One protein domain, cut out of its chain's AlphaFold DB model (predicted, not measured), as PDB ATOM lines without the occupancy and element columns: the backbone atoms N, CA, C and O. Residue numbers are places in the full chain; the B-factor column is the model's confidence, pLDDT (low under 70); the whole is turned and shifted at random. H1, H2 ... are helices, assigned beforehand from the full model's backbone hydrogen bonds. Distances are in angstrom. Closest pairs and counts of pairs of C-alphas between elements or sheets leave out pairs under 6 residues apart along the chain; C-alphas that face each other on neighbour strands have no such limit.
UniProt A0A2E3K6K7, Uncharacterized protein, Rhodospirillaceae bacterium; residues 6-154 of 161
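This is residues 6 to 154 of the 161 residues of an uncharacterized protein of Rhodospirillaceae bacterium (UniProt A0A2E3K6K7). A compact, rounded cluster of helices is built round H1 as its core, with H2 and H4 on opposite sides of it, H3 and the longest helix, H5, packed across a third side, and short H6 on a fourth. Residues 96 to 105, in the link before H5, stick out as a loop. The printed part has 149 residues with six named helices, H1 to H6 in chain order, and no named strand; the class is all helix. The radius of gyration of the C-alphas is 14.6 A, and the spans are 43 by 34 by 30 A.

H5, residues 109 to 125, is 24.6 A long. H1, residues 6 to 20, begins with C-alpha 6 at (-32.027, 7.058, 23.514) and is 20.9 A long, as is H3, residues 46 to 60. H4, residues 68 to 81, measures 20.0 A, and H2, residues 26 to 37, 15.7 A. H6, residues 144 to 150, measures 10.2 A and ends with C-alpha 150 at (-21.730, 3.220, 32.855).

With residues 112 to 116 alone, H5 touches the hub H1 about perpendicular, at 74 degrees; the closest C-alphas, of Ala 9 and Val 112, are 5.1 A apart. H1 touches H4 at a shallow tilt of 20 degrees, opposite ways, closest at C-alphas 10 and 76, 5.6 A. H1 also touches H3, closest at C-alphas 12 and 53, 4.4 A, and H6, closest at C-alphas 14 and 150, 6.3 A. H1 and H2 form a hairpin, closest at C-alphas 15 and 29, 5.9 A. H4 and H6 are apart. Every O i to N i+4 pair is within hydrogen-bond range in H1, H3, H4, H5 and H6, and 7 of 8 in H2.

The C-alphas farthest apart, of Gly 65 and Asp 98, are 43.5 A apart. The printed part has no cut. The links H4 to H5 and H5 to H6 are long. Residues 91 to 104 have pLDDT under 70.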
ATOM      1  N   TRP A   6     -33.248   7.659  24.053       92.44
ATOM      2  CA  TRP A   6     -32.027   7.058  23.514       92.44
ATOM      3  C   TRP A   6     -30.864   7.061  24.521       92.44
ATOM      4  O   TRP A   6     -30.055   6.143  24.489       92.44
ATOM      5  N   ILE A   7     -30.798   8.043  25.428       93.94
ATOM      6  CA  ILE A   7     -29.812   8.066  26.521       93.94
ATOM      7  C   ILE A   7     -30.204   7.029  27.568       93.94
ATOM      8  O   ILE A   7     -29.373   6.225  27.978       93.94
ATOM      9  N   TYR A   8     -31.482   7.022  27.952       96.12
ATOM     10  CA  TYR A   8     -32.035   6.018  28.856       96.12
ATOM     11  C   TYR A   8     -31.756   4.594  28.345       96.12
ATOM     12  O   TYR A   8     -31.190   3.779  29.068       96.12
ATOM     13  N   ALA A   9     -32.021   4.332  27.062       97.62
ATOM     14  CA  ALA A   9     -31.760   3.042  26.435       97.62
ATOM     15  C   ALA A   9     -30.267   2.675  26.384       97.62
ATOM     16  O   ALA A   9     -29.945   1.503  26.555       97.62
ATOM     17  N   ILE A  10     -29.356   3.636  26.170       97.81
ATOM     18  CA  ILE A  10     -27.906   3.373  26.241       97.81
ATOM     19  C   ILE A  10     -27.530   2.884  27.642       97.81
ATOM     20  O   ILE A  10     -26.861   1.864  27.755       97.81
ATOM     21  N   ILE A  11     -27.984   3.560  28.700       98.31
ATOM     22  CA  ILE A  11     -27.639   3.174  30.077       98.31
ATOM     23  C   ILE A  11     -28.215   1.788  30.408       98.31
ATOM     24  O   ILE A  11     -27.489   0.938  30.917       98.31
ATOM     25  N   CYS A  12     -29.476   1.513  30.057       98.69
ATOM     26  CA  CYS A  12     -30.077   0.186  30.243       98.69
ATOM     27  C   CYS A  12     -29.348  -0.915  29.462       98.69
ATOM     28  O   CYS A  12     -29.165  -2.019  29.975       98.69
ATOM     29  N   ASN A  13     -28.906  -0.626  28.237       98.50
ATOM     30  CA  ASN A  13     -28.118  -1.562  27.441       98.50
ATOM     31  C   ASN A  13     -26.759  -1.864  28.087       98.50
ATOM     32  O   ASN A  13     -26.327  -3.012  28.086       98.50
ATOM     33  N   GLU A  14     -26.095  -0.861  28.659       98.31
ATOM     34  CA  GLU A  14     -24.825  -1.061  29.358       98.31
ATOM     35  C   GLU A  14     -25.005  -1.872  30.651       98.31
ATOM     36  O   GLU A  14     -24.191  -2.753  30.922       98.31
ATOM     37  N   ILE A  15     -26.112  -1.680  31.382       98.50
ATOM     38  CA  ILE A  15     -26.490  -2.566  32.498       98.50
ATOM     39  C   ILE A  15     -26.645  -4.009  32.007       98.50
ATOM     40  O   ILE A  15     -26.048  -4.912  32.582       98.50
ATOM     41  N   CYS A  16     -27.399  -4.238  30.926       97.88
ATOM     42  CA  CYS A  16     -27.573  -5.574  30.349       97.88
ATOM     43  C   CYS A  16     -26.233  -6.204  29.938       97.88
ATOM     44  O   CYS A  16     -25.992  -7.377  30.220       97.88
ATOM     45  N   LYS A  17     -25.357  -5.437  29.282       97.31
ATOM     46  CA  LYS A  17     -24.041  -5.910  28.839       97.31
ATOM     47  C   LYS A  17     -23.174  -6.342  30.023       97.31
ATOM     48  O   LYS A  17     -22.550  -7.397  29.964       97.31
ATOM     49  N   ASN A  18     -23.165  -5.554  31.096       96.69
ATOM     50  CA  ASN A  18     -22.371  -5.843  32.290       96.69
ATOM     51  C   ASN A  18     -22.976  -6.971  33.136       96.69
ATOM     52  O   ASN A  18     -22.234  -7.809  33.638       96.69
ATOM     53  N   TYR A  19     -24.304  -7.055  33.217       96.12
ATOM     54  CA  TYR A  19     -25.018  -8.188  33.812       96.12
ATOM     55  C   TYR A  19     -24.631  -9.512  33.138       96.12
ATOM     56  O   TYR A  19     -24.276 -10.466  33.814       96.12
ATOM     57  N   VAL A  20     -24.611  -9.559  31.803       94.06
ATOM     58  CA  VAL A  20     -24.228 -10.770  31.051       94.06
ATOM     59  C   VAL A  20     -22.740 -11.118  31.202       94.06
ATOM     60  O   VAL A  20     -22.366 -12.277  31.047       94.06
ATOM     61  N   ASN A  21     -21.890 -10.134  31.503       94.00
ATOM     62  CA  ASN A  21     -20.440 -10.301  31.626       94.00
ATOM     63  C   ASN A  21     -19.945 -10.380  33.086       94.00
ATOM     64  O   ASN A  21     -18.742 -10.275  33.328       94.00
ATOM     65  N   SER A  22     -20.839 -10.511  34.068       92.94
ATOM     66  CA  SER A  22     -20.486 -10.563  35.491       92.94
ATOM     67  C   SER A  22     -21.375 -11.538  36.263       92.94
ATOM     68  O   SER A  22     -22.380 -12.013  35.748       92.94
ATOM     69  N   ASP A  23     -21.017 -11.799  37.521       91.94
ATOM     70  CA  ASP A  23     -21.836 -12.575  38.464       91.94
ATOM     71  C   ASP A  23     -22.795 -11.689  39.293       91.94
ATOM     72  O   ASP A  23     -23.372 -12.138  40.285       91.94
ATOM     73  N   LEU A  24     -22.929 -10.406  38.938       95.06
ATOM     74  CA  LEU A  24     -23.772  -9.439  39.646       95.06
ATOM     75  C   LEU A  24     -25.168  -9.379  39.027       95.06
ATOM     76  O   LEU A  24     -25.340  -9.617  37.835       95.06
ATOM     77  N   ASP A  25     -26.169  -9.021  39.827       94.69
ATOM     78  CA  ASP A  25     -27.527  -8.820  39.329       94.69
ATOM     79  C   ASP A  25     -27.714  -7.440  38.668       94.69
ATOM     80  O   ASP A  25     -26.906  -6.519  38.808       94.69
ATOM     81  N   ILE A  26     -28.819  -7.293  37.929       97.19
ATOM     82  CA  ILE A  26     -29.225  -6.020  37.309       97.19
ATOM     83  C   ILE A  26     -29.372  -4.914  38.367       97.19
ATOM     84  O   ILE A  26     -29.067  -3.753  38.084       97.19
ATOM     85  N   GLY A  27     -29.814  -5.273  39.577       96.94
ATOM     86  CA  GLY A  27     -30.040  -4.352  40.688       96.94
ATOM     87  C   GLY A  27     -28.772  -3.616  41.110       96.94
ATOM     88  O   GLY A  27     -28.797  -2.393  41.219       96.94
ATOM     89  N   ALA A  28     -27.648  -4.320  41.245       97.12
ATOM     90  CA  ALA A  28     -26.349  -3.744  41.593       97.12
ATOM     91  C   ALA A  28     -25.944  -2.630  40.618       97.12
ATOM     92  O   ALA A  28     -25.598  -1.518  41.030       97.12
ATOM     93  N   PHE A  29     -26.031  -2.900  39.312       98.06
ATOM     94  CA  PHE A  29     -25.709  -1.911  38.284       98.06
ATOM     95  C   PHE A  29     -26.712  -0.755  38.267       98.06
ATOM     96  O   PHE A  29     -26.312   0.407  38.207       98.06
ATOM     97  N   ALA A  30     -28.009  -1.053  38.350       97.88
ATOM     98  CA  ALA A  30     -29.061  -0.044  38.334       97.88
ATOM     99  C   ALA A  30     -28.969   0.912  39.535       97.88
ATOM    100  O   ALA A  30     -29.095   2.125  39.357       97.88
ATOM    101  N   ASN A  31     -28.679   0.391  40.727       97.25
ATOM    102  CA  ASN A  31     -28.439   1.169  41.939       97.25
ATOM    103  C   ASN A  31     -27.240   2.098  41.771       97.25
ATOM    104  O   ASN A  31     -27.341   3.316  41.975       97.25
ATOM    105  N   LYS A  32     -26.109   1.535  41.333       97.12
ATOM    106  CA  LYS A  32     -24.871   2.288  41.153       97.12
ATOM    107  C   LYS A  32     -25.038   3.404  40.128       97.12
ATOM    108  O   LYS A  32     -24.778   4.567  40.443       97.12
ATOM    109  N   TYR A  33     -25.549   3.076  38.946       97.38
ATOM    110  CA  TYR A  33     -25.717   4.034  37.856       97.38
ATOM    111  C   TYR A  33     -26.789   5.066  38.195       97.38
ATOM    112  O   TYR A  33     -26.558   6.261  38.009       97.38
ATOM    113  N   GLY A  34     -27.902   4.617  38.785       96.25
ATOM    114  CA  GLY A  34     -29.007   5.447  39.255       96.25
ATOM    115  C   GLY A  34     -28.542   6.545  40.203       96.25
ATOM    116  O   GLY A  34     -28.881   7.709  40.002       96.25
ATOM    117  N   SER A  35     -27.686   6.208  41.177       94.62
ATOM    118  CA  SER A  35     -27.136   7.170  42.149       94.62
ATOM    119  C   SER A  35     -26.410   8.358  41.499       94.62
ATOM    120  O   SER A  35     -26.383   9.462  42.050       94.62
ATOM    121  N   LYS A  36     -25.850   8.159  40.299       93.06
ATOM    122  CA  LYS A  36     -25.129   9.188  39.550       93.06
ATOM    123  C   LYS A  36     -26.001   9.853  38.487       93.06
ATOM    124  O   LYS A  36     -25.950  11.078  38.356       93.06
ATOM    125  N   SER A  37     -26.810   9.088  37.754       92.25
ATOM    126  CA  SER A  37     -27.642   9.603  36.662       92.25
ATOM    127  C   SER A  37     -28.740  10.549  37.137       92.25
ATOM    128  O   SER A  37     -29.036  11.511  36.422       92.25
ATOM    129  N   VAL A  38     -29.271  10.363  38.354       92.00
ATOM    130  CA  VAL A  38     -30.273  11.275  38.945       92.00
ATOM    131  C   VAL A  38     -29.786  12.718  39.074       92.00
ATOM    132  O   VAL A  38     -30.594  13.644  39.002       92.00
ATOM    133  N   ASN A  39     -28.470  12.932  39.187       89.69
ATOM    134  CA  ASN A  39     -27.878  14.272  39.245       89.69
ATOM    135  C   ASN A  39     -27.976  15.020  37.903       89.69
ATOM    136  O   ASN A  39     -27.895  16.245  37.877       89.69
ATOM    137  N   THR A  40     -28.147  14.292  36.793       88.81
ATOM    138  CA  THR A  40     -28.331  14.864  35.446       88.81
ATOM    139  C   THR A  40     -29.806  14.864  35.045       88.81
ATOM    140  O   THR A  40     -30.326  15.867  34.557       88.81
ATOM    141  N   PHE A  41     -30.497  13.745  35.279       89.50
ATOM    142  CA  PHE A  41     -31.909  13.552  34.975       89.50
ATOM    143  C   PHE A  41     -32.598  12.874  36.153       89.50
ATOM    144  O   PHE A  41     -32.398  11.687  36.390       89.50
ATOM    145  N   SER A  42     -33.443  13.614  36.869       89.44
ATOM    146  CA  SER A  42     -34.097  13.142  38.096       89.44
ATOM    147  C   SER A  42     -34.976  11.900  37.910       89.44
ATOM    148  O   SER A  42     -35.273  11.221  38.886       89.44
ATOM    149  N   ASP A  43     -35.419  11.611  36.682       91.06
ATOM    150  CA  ASP A  43     -36.198  10.414  36.362       91.06
ATOM    151  C   ASP A  43     -35.340   9.153  36.182       91.06
ATOM    152  O   ASP A  43     -35.866   8.054  36.302       91.06
ATOM    153  N   LEU A  44     -34.024   9.267  35.958       93.50
ATOM    154  CA  LEU A  44     -33.115   8.118  35.835       93.50
ATOM    155  C   LEU A  44     -32.708   7.543  37.200       93.50
ATOM    156  O   LEU A  44     -31.525   7.519  37.543       93.50
ATOM    157  N   ASN A  45     -33.688   7.098  37.981       95.50
ATOM    158  CA  ASN A  45     -33.463   6.369  39.229       95.50
ATOM    159  C   ASN A  45     -33.221   4.867  38.980       95.50
ATOM    160  O   ASN A  45     -33.440   4.358  37.880       95.50
ATOM    161  N   ALA A  46     -32.787   4.157  40.024       97.12
ATOM    162  CA  ALA A  46     -32.453   2.738  39.952       97.12
ATOM    163  C   ALA A  46     -33.621   1.866  39.464       97.12
ATOM    164  O   ALA A  46     -33.436   1.066  38.552       97.12
ATOM    165  N   SER A  47     -34.836   2.064  39.989       97.12
ATOM    166  CA  SER A  47     -36.010   1.280  39.580       97.12
ATOM    167  C   SER A  47     -36.308   1.422  38.090       97.12
ATOM    168  O   SER A  47     -36.563   0.428  37.414       97.12
ATOM    169  N   LYS A  48     -36.222   2.646  37.558       97.38
ATOM    170  CA  LYS A  48     -36.398   2.894  36.128       97.38
ATOM    171  C   LYS A  48     -35.309   2.204  35.305       97.38
ATOM    172  O   LYS A  48     -35.613   1.495  34.353       97.38
ATOM    173  N   LEU A  49     -34.042   2.377  35.683       98.25
ATOM    174  CA  LEU A  49     -32.917   1.753  34.983       98.25
ATOM    175  C   LEU A  49     -33.007   0.221  34.972       98.25
ATOM    176  O   LEU A  49     -32.769  -0.383  33.924       98.25
ATOM    177  N   ALA A  50     -33.388  -0.383  36.100       98.44
ATOM    178  CA  ALA A  50     -33.608  -1.819  36.223       98.44
ATOM    179  C   ALA A  50     -34.727  -2.292  35.287       98.44
ATOM    180  O   ALA A  50     -34.494  -3.194  34.489       98.44
ATOM    181  N   ALA A  51     -35.890  -1.627  35.291       98.44
ATOM    182  CA  ALA A  51     -37.013  -1.985  34.423       98.44
ATOM    183  C   ALA A  51     -36.631  -1.966  32.931       98.44
ATOM    184  O   ALA A  51     -36.921  -2.910  32.193       98.44
ATOM    185  N   GLY A  52     -35.924  -0.925  32.476       98.56
ATOM    186  CA  GLY A  52     -35.450  -0.848  31.093       98.56
ATOM    187  C   GLY A  52     -34.392  -1.904  30.747       98.56
ATOM    188  O   GLY A  52     -34.408  -2.448  29.642       98.56
ATOM    189  N   ALA A  53     -33.487  -2.227  31.675       98.56
ATOM    190  CA  ALA A  53     -32.477  -3.266  31.474       98.56
ATOM    191  C   ALA A  53     -33.098  -4.673  31.438       98.56
ATOM    192  O   ALA A  53     -32.772  -5.470  30.559       98.56
ATOM    193  N   GLU A  54     -34.043  -4.960  32.335       98.50
ATOM    194  CA  GLU A  54     -34.814  -6.204  32.353       98.50
ATOM    195  C   GLU A  54     -35.607  -6.402  31.062       98.50
ATOM    196  O   GLU A  54     -35.674  -7.521  30.554       98.50
ATOM    197  N   ALA A  55     -36.177  -5.334  30.497       98.56
ATOM    198  CA  ALA A  55     -36.875  -5.404  29.218       98.56
ATOM    199  C   ALA A  55     -35.930  -5.822  28.071       98.56
ATOM    200  O   ALA A  55     -36.288  -6.675  27.255       98.56
ATOM    201  N   ILE A  56     -34.694  -5.303  28.048       98.44
ATOM    202  CA  ILE A  56     -33.659  -5.719  27.086       98.44
ATOM    203  C   ILE A  56     -33.275  -7.189  27.292       98.44
ATOM    204  O   ILE A  56     -33.283  -7.958  26.329       98.44
ATOM    205  N   VAL A  57     -32.977  -7.601  28.531       97.19
ATOM    206  CA  VAL A  57     -32.597  -8.988  28.858       97.19
ATOM    207  C   VAL A  57     -33.716  -9.962  28.494       97.19
ATOM    208  O   VAL A  57     -33.465 -10.986  27.857       97.19
ATOM    209  N   ARG A  58     -34.967  -9.625  28.829       97.44
ATOM    210  CA  ARG A  58     -36.147 -10.423  28.485       97.44
ATOM    211  C   ARG A  58     -36.273 -10.592  26.979       97.44
ATOM    212  O   ARG A  58     -36.477 -11.712  26.523       97.44
ATOM    213  N   PHE A  59     -36.123  -9.512  26.211       97.19
ATOM    214  CA  PHE A  59     -36.139  -9.588  24.753       97.19
ATOM    215  C   PHE A  59     -35.011 -10.478  24.222       97.19
ATOM    216  O   PHE A  59     -35.281 -11.359  23.408       97.19
ATOM    217  N   LEU A  60     -33.774 -10.305  24.692       94.88
ATOM    218  CA  LEU A  60     -32.640 -11.129  24.261       94.88
ATOM    219  C   LEU A  60     -32.859 -12.617  24.555       94.88
ATOM    220  O   LEU A  60     -32.544 -13.444  23.707       94.88
ATOM    221  N   GLY A  61     -33.493 -12.956  25.681       94.00
ATOM    222  CA  GLY A  61     -33.887 -14.331  26.009       94.00
ATOM    223  C   GLY A  61     -34.889 -14.960  25.031       94.00
ATOM    224  O   GLY A  61     -35.043 -16.177  25.016       94.00
ATOM    225  N   THR A  62     -35.554 -14.159  24.191       93.56
ATOM    226  CA  THR A  62     -36.445 -14.651  23.122       93.56
ATOM    227  C   THR A  62     -35.743 -14.858  21.778       93.56
ATOM    228  O   THR A  62     -36.373 -15.346  20.838       93.56
ATOM    229  N   VAL A  63     -34.468 -14.473  21.648       89.56
ATOM    230  CA  VAL A  63     -33.737 -14.510  20.376       89.56
ATOM    231  C   VAL A  63     -32.584 -15.509  20.445       89.56
ATOM    232  O   VAL A  63     -31.659 -15.367  21.235       89.56
ATOM    233  N   GLU A  64     -32.604 -16.503  19.560       85.88
ATOM    234  CA  GLU A  64     -31.553 -17.521  19.475       85.88
ATOM    235  C   GLU A  64     -30.392 -17.105  18.556       85.88
ATOM    236  O   GLU A  64     -30.586 -16.418  17.545       85.88
ATOM    237  N   GLY A  65     -29.181 -17.580  18.877       84.56
ATOM    238  CA  GLY A  65     -27.993 -17.444  18.024       84.56
ATOM    239  C   GLY A  65     -27.398 -16.034  17.962       84.56
ATOM    240  O   GLY A  65     -26.715 -15.705  16.995       84.56
ATOM    241  N   VAL A  66     -27.678 -15.195  18.959       86.81
ATOM    242  CA  VAL A  66     -27.186 -13.816  19.034       86.81
ATOM    243  C   VAL A  66     -25.989 -13.724  19.974       86.81
ATOM    244  O   VAL A  66     -26.059 -14.151  21.123       86.81
ATOM    245  N   ASP A  67     -24.909 -13.100  19.503       92.94
ATOM    246  CA  ASP A  67     -23.827 -12.634  20.367       92.94
ATOM    247  C   ASP A  67     -24.284 -11.362  21.096       92.94
ATOM    248  O   ASP A  67     -24.311 -10.266  20.529       92.94
ATOM    249  N   VAL A  68     -24.693 -11.525  22.354       94.00
ATOM    250  CA  VAL A  68     -25.247 -10.439  23.173       94.00
ATOM    251  C   VAL A  68     -24.264  -9.279  23.312       94.00
ATOM    252  O   VAL A  68     -24.659  -8.125  23.144       94.00
ATOM    253  N   LEU A  69     -22.982  -9.559  23.557       94.56
ATOM    254  CA  LEU A  69     -21.976  -8.515  23.765       94.56
ATOM    255  C   LEU A  69     -21.743  -7.713  22.484       94.56
ATOM    256  O   LEU A  69     -21.632  -6.481  22.530       94.56
ATOM    257  N   GLN A  70     -21.734  -8.391  21.336       95.00
ATOM    258  CA  GLN A  70     -21.639  -7.744  20.034       95.00
ATOM    259  C   GLN A  70     -22.861  -6.861  19.749       95.00
ATOM    260  O   GLN A  70     -22.697  -5.709  19.332       95.00
ATOM    261  N   VAL A  71     -24.079  -7.351  20.011       96.50
ATOM    262  CA  VAL A  71     -25.307  -6.563  19.816       96.50
ATOM    263  C   VAL A  71     -25.338  -5.352  20.739       96.50
ATOM    264  O   VAL A  71     -25.614  -4.251  20.264       96.50
ATOM    265  N   CYS A  72     -25.013  -5.517  22.021       97.12
ATOM    266  CA  CYS A  72     -24.979  -4.416  22.979       97.12
ATOM    267  C   CYS A  72     -23.944  -3.353  22.590       97.12
ATOM    268  O   CYS A  72     -24.245  -2.160  22.637       97.12
ATOM    269  N   SER A  73     -22.750  -3.759  22.150       96.75
ATOM    270  CA  SER A  73     -21.700  -2.824  21.717       96.75
ATOM    271  C   SER A  73     -22.114  -2.050  20.463       96.75
ATOM    272  O   SER A  73     -22.006  -0.823  20.413       96.75
ATOM    273  N   ALA A  74     -22.670  -2.753  19.471       97.19
ATOM    274  CA  ALA A  74     -23.220  -2.148  18.263       97.19
ATOM    275  C   ALA A  74     -24.391  -1.201  18.581       97.19
ATOM    276  O   ALA A  74     -24.482  -0.116  17.999       97.19
ATOM    277  N   PHE A  75     -25.258  -1.567  19.528       97.56
ATOM    278  CA  PHE A  75     -26.381  -0.737  19.953       97.56
ATOM    279  C   PHE A  75     -25.906   0.571  20.584       97.56
ATOM    280  O   PHE A  75     -26.371   1.635  20.168       97.56
ATOM    281  N   THR A  76     -24.960   0.518  21.529       97.25
ATOM    282  CA  THR A  76     -24.392   1.719  22.161       97.25
ATOM    283  C   THR A  76     -23.751   2.631  21.114       97.25
ATOM    284  O   THR A  76     -24.078   3.818  21.070       97.25
ATOM    285  N   TYR A  77     -22.918   2.085  20.219       96.62
ATOM    286  CA  TYR A  77     -22.277   2.843  19.136       96.62
ATOM    287  C   TYR A  77     -23.292   3.571  18.249       96.62
ATOM    288  O   TYR A  77     -23.248   4.796  18.102       96.62
ATOM    289  N   ASN A  78     -24.252   2.831  17.687       96.12
ATOM    290  CA  ASN A  78     -25.201   3.411  16.744       96.12
ATOM    291  C   ASN A  78     -26.166   4.380  17.423       96.12
ATOM    292  O   ASN A  78     -26.485   5.426  16.862       96.12
ATOM    293  N   THR A  79     -26.630   4.055  18.629       95.00
ATOM    294  CA  THR A  79     -27.586   4.896  19.354       95.00
ATOM    295  C   THR A  79     -26.937   6.192  19.820       95.00
ATOM    296  O   THR A  79     -27.599   7.229  19.790       95.00
ATOM    297  N   ALA A  80     -25.651   6.171  20.187       93.69
ATOM    298  CA  ALA A  80     -24.911   7.364  20.586       93.69
ATOM    299  C   ALA A  80     -24.637   8.316  19.410       93.69
ATOM    300  O   ALA A  80     -24.684   9.533  19.587       93.69
ATOM    301  N   LEU A  81     -24.372   7.778  18.215       92.56
ATOM    302  CA  LEU A  81     -23.934   8.574  17.066       92.56
ATOM    303  C   LEU A  81     -25.035   8.906  16.063       92.56
ATOM    304  O   LEU A  81     -24.915   9.924  15.388       92.56
ATOM    305  N   TYR A  82     -26.101   8.110  15.965       91.06
ATOM    306  CA  TYR A  82     -27.109   8.260  14.914       91.06
ATOM    307  C   TYR A  82     -28.537   8.323  15.461       91.06
ATOM    308  O   TYR A  82     -28.907   7.641  16.424       91.06
ATOM    309  N   ASP A  83     -29.362   9.168  14.842       85.56
ATOM    310  CA  ASP A  83     -30.796   9.241  15.111       85.56
ATOM    311  C   ASP A  83     -31.580   8.099  14.428       85.56
ATOM    312  O   ASP A  83     -31.023   7.231  13.751       85.56
ATOM    313  N   LYS A  84     -32.909   8.074  14.609       75.88
ATOM    314  CA  LYS A  84     -33.778   7.042  14.012       75.88
ATOM    315  C   LYS A  84     -33.773   7.059  12.475       75.88
ATOM    316  O   LYS A  84     -34.063   6.028  11.876       75.88
ATOM    317  N   ALA A  85     -33.461   8.198  11.858       79.81
ATOM    318  CA  ALA A  85     -33.349   8.359  10.411       79.81
ATOM    319  C   ALA A  85     -31.929   8.049   9.890       79.81
ATOM    320  O   ALA A  85     -31.714   8.058   8.682       79.81
ATOM    321  N   GLY A  86     -30.978   7.737  10.778       81.81
ATOM    322  CA  GLY A  86     -29.589   7.449  10.426       81.81
ATOM    323  C   GLY A  86     -28.717   8.695  10.275       81.81
ATOM    324  O   GLY A  86     -27.571   8.580   9.846       81.81
ATOM    325  N   ASN A  87     -29.220   9.880  10.633       85.81
ATOM    326  CA  ASN A  87     -28.409  11.092  10.595       85.81
ATOM    327  C   ASN A  87     -27.484  11.149  11.816       85.81
ATOM    328  O   ASN A  87     -27.910  10.761  12.910       85.81
ATOM    329  N   PRO A  88     -26.261  11.692  11.678       86.81
ATOM    330  CA  PRO A  88     -25.402  11.972  12.818       86.81
ATOM    331  C   PRO A  88     -26.119  12.838  13.859       86.81
ATOM    332  O   PRO A  88     -26.691  13.886  13.534       86.81
ATOM    333  N   ARG A  89     -26.083  12.422  15.126       86.06
ATOM    334  CA  ARG A  89     -26.676  13.178  16.227       86.06
ATOM    335  C   ARG A  89     -25.902  14.464  16.451       86.06
ATOM    336  O   ARG A  89     -24.689  14.467  16.637       86.06
ATOM    337  N   LYS A  90     -26.638  15.569  16.529       74.69
ATOM    338  CA  LYS A  90     -26.113  16.839  17.026       74.69
ATOM    339  C   LYS A  90     -26.146  16.791  18.547       74.69
ATOM    340  O   LYS A  90     -27.166  17.088  19.155       74.69
ATOM    341  N   THR A  91     -25.050  16.363  19.162       66.19
ATOM    342  CA  THR A  91     -24.958  16.295  20.627       66.19
ATOM    343  C   THR A  91     -24.623  17.644  21.266       66.19
ATOM    344  O   THR A  91     -24.952  17.886  22.431       66.19
ATOM    345  N   LYS A  92     -24.060  18.578  20.484       58.28
ATOM    346  CA  LYS A  92     -23.917  19.991  20.857       58.28
ATOM    347  C   LYS A  92     -25.286  20.621  21.102       58.28
ATOM    348  O   LYS A  92     -25.997  20.945  20.158       58.28
ATOM    349  N   GLY A  93     -25.603  20.877  22.370       56.50
ATOM    350  CA  GLY A  93     -26.799  21.627  22.758       56.50
ATOM    351  C   GLY A  93     -27.960  20.796  23.301       56.50
ATOM    352  O   GLY A  93     -28.918  21.406  23.750       56.50
ATOM    353  N   LEU A  94     -27.842  19.464  23.400       55.38
ATOM    354  CA  LEU A  94     -28.888  18.579  23.956       55.38
ATOM    355  C   LEU A  94     -29.363  18.956  25.375       55.38
ATOM    356  O   LEU A  94     -30.448  18.560  25.796       55.38
ATOM    357  N   PHE A  95     -28.553  19.722  26.109       57.50
ATOM    358  CA  PHE A  95     -28.852  20.226  27.453       57.50
ATOM    359  C   PHE A  95     -29.252  21.710  27.473       57.50
ATOM    360  O   PHE A  95     -29.417  22.296  28.543       57.50
ATOM    361  N   LYS A  96     -29.413  22.348  26.307       48.22
ATOM    362  CA  LYS A  96     -29.997  23.686  26.205       48.22
ATOM    363  C   LYS A  96     -31.513  23.554  26.295       48.22
ATOM    364  O   LYS A  96     -32.135  22.725  25.639       48.22
ATOM    365  N   LYS A  97     -32.098  24.406  27.134       44.69
ATOM    366  CA  LYS A  97     -33.516  24.442  27.520       44.69
ATOM    367  C   LYS A  97     -34.492  24.427  26.322       44.69
ATOM    368  O   LYS A  97     -35.610  23.937  26.475       44.69
ATOM    369  N   ASP A  98     -34.043  24.884  25.152       42.53
ATOM    370  CA  ASP A  98     -34.853  25.085  23.944       42.53
ATOM    371  C   ASP A  98     -35.009  23.846  23.042       42.53
ATOM    372  O   ASP A  98     -36.007  23.755  22.333       42.53
ATOM    373  N   ASP A  99     -34.131  22.837  23.122       42.59
ATOM    374  CA  ASP A  99     -34.189  21.631  22.259       42.59
ATOM    375  C   ASP A  99     -35.265  20.614  22.692       42.59
ATOM    376  O   ASP A  99     -35.290  19.459  22.267       42.59
ATOM    377  N   THR A 100     -36.176  21.030  23.572       45.81
ATOM    378  CA  THR A 100     -37.147  20.137  24.209       45.81
ATOM    379  C   THR A 100     -38.589  20.641  24.193       45.81
ATOM    380  O   THR A 100     -39.391  20.267  25.055       45.81
ATOM    381  N   GLN A 101     -38.931  21.485  23.217       37.50
ATOM    382  CA  GLN A 101     -40.304  21.930  22.993       37.50
ATOM    383  C   GLN A 101     -41.170  20.785  22.449       37.50
ATOM    384  O   GLN A 101     -41.178  20.473  21.263       37.50
ATOM    385  N   GLY A 102     -41.896  20.145  23.357       45.25
ATOM    386  CA  GLY A 102     -42.858  19.081  23.097       45.25
ATOM    387  C   GLY A 102     -43.249  18.446  24.425       45.25
ATOM    388  O   GLY A 102     -42.455  18.472  25.364       45.25
ATOM    389  N   VAL A 103     -44.478  17.935  24.544       45.47
ATOM    390  CA  VAL A 103     -44.956  17.267  25.766       45.47
ATOM    391  C   VAL A 103     -43.970  16.149  26.115       45.47
ATOM    392  O   VAL A 103     -43.895  15.140  25.418       45.47
ATOM    393  N   LYS A 104     -43.151  16.376  27.148       58.97
ATOM    394  CA  LYS A 104     -42.114  15.445  27.591       58.97
ATOM    395  C   LYS A 104     -42.800  14.310  28.339       58.97
ATOM    396  O   LYS A 104     -42.907  14.366  29.560       58.97
ATOM    397  N   LEU A 105     -43.323  13.333  27.609       72.00
ATOM    398  CA  LEU A 105     -43.677  12.067  28.229       72.00
ATOM    399  C   LEU A 105     -42.388  11.423  28.725       72.00
ATOM    400  O   LEU A 105     -41.359  11.434  28.044       72.00
ATOM    401  N   GLU A 106     -42.448  10.940  29.952       85.25
ATOM    402  CA  GLU A 106     -41.383  10.157  30.534       85.25
ATOM    403  C   GLU A 106     -41.178   8.892  29.689       85.25
ATOM    404  O   GLU A 106     -42.128   8.148  29.466       85.25
ATOM    405  N   ALA A 107     -39.956   8.668  29.197       90.12
ATOM    406  CA  ALA A 107     -39.645   7.452  28.447       90.12
ATOM    407  C   ALA A 107     -39.815   6.220  29.347       90.12
ATOM    408  O   ALA A 107     -39.317   6.229  30.478       90.12
ATOM    409  N   THR A 108     -40.468   5.180  28.835       95.38
ATOM    410  CA  THR A 108     -40.747   3.937  29.571       95.38
ATOM    411  C   THR A 108     -39.794   2.810  29.169       95.38
ATOM    412  O   THR A 108     -39.048   2.902  28.191       95.38
ATOM    413  N   GLU A 109     -39.795   1.720  29.928       97.06
ATOM    414  CA  GLU A 109     -39.129   0.464  29.583       97.06
ATOM    415  C   GLU A 109     -39.622  -0.120  28.248       97.06
ATOM    416  O   GLU A 109     -38.819  -0.660  27.488       97.06
ATOM    417  N   GLU A 110     -40.897   0.076  27.895       97.00
ATOM    418  CA  GLU A 110     -41.448  -0.338  26.595       97.00
ATOM    419  C   GLU A 110     -40.801   0.437  25.435       97.00
ATOM    420  O   GLU A 110     -40.516  -0.128  24.374       97.00
ATOM    421  N   ASP A 111     -40.513   1.730  25.631       95.88
ATOM    422  CA  ASP A 111     -39.791   2.533  24.643       95.88
ATOM    423  C   ASP A 111     -38.350   2.036  24.448       95.88
ATOM    424  O   ASP A 111     -37.844   2.025  23.317       95.88
ATOM    425  N   VAL A 112     -37.694   1.620  25.538       97.69
ATOM    426  CA  VAL A 112     -36.344   1.035  25.521       97.69
ATOM    427  C   VAL A 112     -36.354  -0.296  24.777       97.69
ATOM    428  O   VAL A 112     -35.576  -0.460  23.831       97.69
ATOM    429  N   GLU A 113     -37.264  -1.207  25.134       97.56
ATOM    430  CA  GLU A 113     -37.418  -2.503  24.468       97.56
ATOM    431  C   GLU A 113     -37.650  -2.310  22.969       97.56
ATOM    432  O   GLU A 113     -36.950  -2.894  22.140       97.56
ATOM    433  N   LYS A 114     -38.588  -1.432  22.593       97.06
ATOM    434  CA  LYS A 114     -38.918  -1.162  21.191       97.06
ATOM    435  C   LYS A 114     -37.717  -0.632  20.414       97.06
ATOM    436  O   LYS A 114     -37.498  -1.048  19.270       97.06
ATOM    437  N   LEU A 115     -36.948   0.286  21.002       96.31
ATOM    438  CA  LEU A 115     -35.752   0.842  20.374       96.31
ATOM    439  C   LEU A 115     -34.675  -0.235  20.185       96.31
ATOM    440  O   LEU A 115     -34.149  -0.375  19.076       96.31
ATOM    441  N   PHE A 116     -34.395  -1.017  21.228       97.38
ATOM    442  CA  PHE A 116     -33.402  -2.087  21.198       97.38
ATOM    443  C   PHE A 116     -33.784  -3.194  20.214       97.38
ATOM    444  O   PHE A 116     -33.008  -3.531  19.321       97.38
ATOM    445  N   ARG A 117     -35.022  -3.691  20.288       96.19
ATOM    446  CA  ARG A 117     -35.568  -4.713  19.388       96.19
ATOM    447  C   ARG A 117     -35.490  -4.297  17.925       96.19
ATOM    448  O   ARG A 117     -35.057  -5.075  17.076       96.19
ATOM    449  N   THR A 118     -35.875  -3.055  17.622       95.25
ATOM    450  CA  THR A 118     -35.776  -2.509  16.260       95.25
ATOM    451  C   THR A 118     -34.328  -2.523  15.773       95.25
ATOM    452  O   THR A 118     -34.063  -2.897  14.629       95.25
ATOM    453  N   PHE A 119     -33.378  -2.137  16.626       95.62
ATOM    454  CA  PHE A 119     -31.964  -2.161  16.277       95.62
ATOM    455  C   PHE A 119     -31.422  -3.585  16.091       95.62
ATOM    456  O   PHE A 119     -30.761  -3.840  15.089       95.62
ATOM    457  N   ALA A 120     -31.734  -4.521  16.989       94.81
ATOM    458  CA  ALA A 120     -31.253  -5.900  16.912       94.81
ATOM    459  C   ALA A 120     -31.636  -6.570  15.578       94.81
ATOM    460  O   ALA A 120     -30.802  -7.205  14.929       94.81
ATOM    461  N   PHE A 121     -32.867  -6.357  15.098       93.44
ATOM    462  CA  PHE A 121     -33.282  -6.849  13.779       93.44
ATOM    463  C   PHE A 121     -32.575  -6.147  12.610       93.44
ATOM    464  O   PHE A 121     -32.243  -6.792  11.609       93.44
ATOM    465  N   ARG A 122     -32.304  -4.839  12.723       93.56
ATOM    466  CA  ARG A 122     -31.502  -4.106  11.728       93.56
ATOM    467  C   ARG A 122     -30.068  -4.627  11.658       93.56
ATOM    468  O   ARG A 122     -29.566  -4.831  10.563       93.56
ATOM    469  N   LEU A 123     -29.426  -4.879  12.797       94.12
ATOM    470  CA  LEU A 123     -28.070  -5.427  12.846       94.12
ATOM    471  C   LEU A 123     -28.002  -6.821  12.211       94.12
ATOM    472  O   LEU A 123     -27.122  -7.079  11.395       94.12
ATOM    473  N   ARG A 124     -28.988  -7.687  12.488       90.88
ATOM    474  CA  ARG A 124     -29.078  -9.026  11.878       90.88
ATOM    475  C   ARG A 124     -29.138  -8.990  10.346       90.88
ATOM    476  O   ARG A 124     -28.679  -9.922   9.694       90.88
ATOM    477  N   SER A 125     -29.723  -7.938   9.778       92.00
ATOM    478  CA  SER A 125     -29.848  -7.750   8.327       92.00
ATOM    479  C   SER A 125     -28.734  -6.889   7.722       92.00
ATOM    480  O   SER A 125     -28.626  -6.814   6.500       92.00
ATOM    481  N   ASN A 126     -27.895  -6.252   8.547       92.38
ATOM    482  CA  ASN A 126     -26.835  -5.359   8.100       92.38
ATOM    483  C   ASN A 126     -25.624  -5.387   9.057       92.38
ATOM    484  O   ASN A 126     -25.557  -4.583   9.994       92.38
ATOM    485  N   PRO A 127     -24.626  -6.248   8.785       90.50
ATOM    486  CA  PRO A 127     -23.397  -6.338   9.575       90.50
ATOM    487  C   PRO A 127     -22.555  -5.051   9.604       90.50
ATOM    488  O   PRO A 127     -21.720  -4.890  10.485       90.50
ATOM    489  N   ASN A 128     -22.786  -4.089   8.700       92.94
ATOM    490  CA  ASN A 128     -22.065  -2.806   8.719       92.94
ATOM    491  C   ASN A 128     -22.447  -1.919   9.915       92.94
ATOM    492  O   ASN A 128     -21.859  -0.859  10.105       92.94
ATOM    493  N   LEU A 129     -23.450  -2.323  10.699       94.25
ATOM    494  CA  LEU A 129     -23.844  -1.650  11.934       94.25
ATOM    495  C   LEU A 129     -23.019  -2.104  13.147       94.25
ATOM    496  O   LEU A 129     -23.283  -1.633  14.250       94.25
ATOM    497  N   LEU A 130     -22.048  -3.007  12.985       95.62
ATOM    498  CA  LEU A 130     -21.137  -3.374  14.067       95.62
ATOM    499  C   LEU A 130     -20.358  -2.153  14.574       95.62
ATOM    500  O   LEU A 130     -19.989  -1.263  13.807       95.62
ATOM    501  N   ALA A 131     -20.120  -2.116  15.886       94.69
ATOM    502  CA  ALA A 131     -19.273  -1.088  16.472       94.69
ATOM    503  C   ALA A 131     -17.819  -1.282  16.004       94.69
ATOM    504  O   ALA A 131     -17.344  -2.421  15.975       94.69
ATOM    505  N   PRO A 132     -17.097  -0.200  15.668       93.94
ATOM    506  CA  PRO A 132     -15.671  -0.289  15.407       93.94
ATOM    507  C   PRO A 132     -14.921  -0.671  16.688       93.94
ATOM    508  O   PRO A 132     -15.326  -0.318  17.800       93.94
ATOM    509  N   GLU A 133     -13.806  -1.377  16.522       90.31
ATOM    510  CA  GLU A 133     -12.929  -1.740  17.631       90.31
ATOM    511  C   GLU A 133     -12.425  -0.483  18.362       90.31
ATOM    512  O   GLU A 133     -12.101   0.532  17.743       90.31
ATOM    513  N   GLY A 134     -12.397  -0.534  19.696       89.31
ATOM    514  CA  GLY A 134     -11.947   0.585  20.528       89.31
ATOM    515  C   GLY A 134     -12.939   1.747  20.662       89.31
ATOM    516  O   GLY A 134     -12.579   2.778  21.231       89.31
ATOM    517  N   PHE A 135     -14.179   1.618  20.174       93.69
ATOM    518  CA  PHE A 135     -15.202   2.637  20.414       93.69
ATOM    519  C   PHE A 135     -15.426   2.880  21.916       93.69
ATOM    520  O   PHE A 135     -15.595   1.946  22.697       93.69
ATOM    521  N   SER A 136     -15.497   4.155  22.305       91.69
ATOM    522  CA  SER A 136     -15.813   4.583  23.668       91.69
ATOM    523  C   SER A 136     -16.800   5.744  23.652       91.69
ATOM    524  O   SER A 136     -16.629   6.709  22.900       91.69
ATOM    525  N   LEU A 137     -17.789   5.706  24.551       92.19
ATOM    526  CA  LEU A 137     -18.733   6.807  24.769       92.19
ATOM    527  C   LEU A 137     -18.033   8.116  25.164       92.19
ATOM    528  O   LEU A 137     -18.547   9.189  24.856       92.19
ATOM    529  N   ARG A 138     -16.837   8.051  25.768       92.44
ATOM    530  CA  ARG A 138     -16.036   9.242  26.099       92.44
ATOM    531  C   ARG A 138     -15.631  10.051  24.874       92.44
ATOM    532  O   ARG A 138     -15.445  11.259  24.987       92.44
ATOM    533  N   SER A 139     -15.492   9.392  23.722       90.12
ATOM    534  CA  SER A 139     -15.146  10.046  22.456       90.12
ATOM    535  C   SER A 139     -16.326  10.797  21.827       90.12
ATOM    536  O   SER A 139     -16.126  11.609  20.925       90.12
ATOM    537  N   VAL A 140     -17.553  10.556  22.304       89.88
ATOM    538  CA  VAL A 140     -18.755  11.202  21.782       89.88
ATOM    539  C   VAL A 140     -18.995  12.505  22.539       89.88
ATOM    540  O   VAL A 140     -19.285  12.516  23.739       89.88
ATOM    541  N   GLU A 141     -18.886  13.624  21.823       85.00
ATOM    542  CA  GLU A 141     -19.114  14.956  22.382       85.00
ATOM    543  C   GLU A 141     -20.475  15.016  23.099       85.00
ATOM    544  O   GLU A 141     -21.485  14.569  22.561       85.00
ATOM    545  N   GLY A 142     -20.517  15.551  24.322       85.19
ATOM    546  CA  GLY A 142     -21.747  15.663  25.115       85.19
ATOM    547  C   GLY A 142     -22.191  14.387  25.847       85.19
ATOM    548  O   GLY A 142     -23.159  14.458  26.604       85.19
ATOM    549  N   LEU A 143     -21.490  13.254  25.683       90.19
ATOM    550  CA  LEU A 143     -21.800  11.986  26.367       90.19
ATOM    551  C   LEU A 143     -20.732  11.507  27.350       90.19
ATOM    552  O   LEU A 143     -20.865  10.415  27.899       90.19
ATOM    553  N   THR A 144     -19.732  12.334  27.666       90.88
ATOM    554  CA  THR A 144     -18.740  12.020  28.708       90.88
ATOM    555  C   THR A 144     -19.402  11.638  30.035       90.88
ATOM    556  O   THR A 144     -18.987  10.673  30.661       90.88
ATOM    557  N   TRP A 145     -20.485  12.320  30.425       91.19
ATOM    558  CA  TRP A 145     -21.220  12.001  31.653       91.19
ATOM    559  C   TRP A 145     -21.915  10.628  31.597       91.19
ATOM    560  O   TRP A 145     -22.015   9.962  32.620       91.19
ATOM    561  N   VAL A 146     -22.372  10.183  30.416       94.25
ATOM    562  CA  VAL A 146     -22.969   8.846  30.243       94.25
ATOM    563  C   VAL A 146     -21.886   7.794  30.426       94.25
ATOM    564  O   VAL A 146     -22.083   6.850  31.182       94.25
ATOM    565  N   ALA A 147     -20.726   7.992  29.791       94.75
ATOM    566  CA  ALA A 147     -19.567   7.120  29.964       94.75
ATOM    567  C   ALA A 147     -19.169   7.020  31.445       94.75
ATOM    568  O   ALA A 147     -19.000   5.940  31.990       94.75
ATOM    569  N   GLU A 148     -19.121   8.154  32.137       94.62
ATOM    570  CA  GLU A 148     -18.834   8.228  33.566       94.62
ATOM    571  C   GLU A 148     -19.869   7.559  34.485       94.62
ATOM    572  O   GLU A 148     -19.553   7.320  35.654       94.62
ATOM    573  N   VAL A 149     -21.098   7.339  34.011       95.94
ATOM    574  CA  VAL A 149     -22.127   6.557  34.713       95.94
ATOM    575  C   VAL A 149     -21.891   5.069  34.474       95.94
ATOM    576  O   VAL A 149     -21.815   4.313  35.431       95.94
ATOM    577  N   VAL A 150     -21.740   4.650  33.216       96.19
ATOM    578  CA  VAL A 150     -21.730   3.220  32.855       96.19
ATOM    579  C   VAL A 150     -20.376   2.530  33.051       96.19
ATOM    580  O   VAL A 150     -20.318   1.311  33.142       96.19
ATOM    581  N   GLU A 151     -19.287   3.290  33.153       94.50
ATOM    582  CA  GLU A 151     -17.934   2.771  33.412       94.50
ATOM    583  C   GLU A 151     -17.593   2.721  34.912       94.50
ATOM    584  O   GLU A 151     -16.430   2.578  35.282       94.50
ATOM    585  N   GLN A 152     -18.576   2.897  35.799       93.69
ATOM    586  CA  GLN A 152     -18.347   2.758  37.236       93.69
ATOM    587  C   GLN A 152     -18.059   1.302  37.605       93.69
ATOM    588  O   GLN A 152     -18.794   0.405  37.193       93.69
ATOM    589  N   ASP A 153     -17.058   1.095  38.462       92.25
ATOM    590  CA  ASP A 153     -16.837  -0.195  39.110       92.25
ATOM    591  C   ASP A 153     -18.036  -0.521  40.010       92.25
ATOM    592  O   ASP A 153     -18.351   0.212  40.959       92.25
ATOM    593  N   VAL A 154     -18.721  -1.612  39.675       94.81
ATOM    594  CA  VAL A 154     -19.879  -2.127  40.409       94.81
ATOM    595  C   VAL A 154     -19.459  -3.380  41.158       94.81
ATOM    596  O   VAL A 154     -18.705  -4.209  40.653       94.81
TER     597      VAL A 154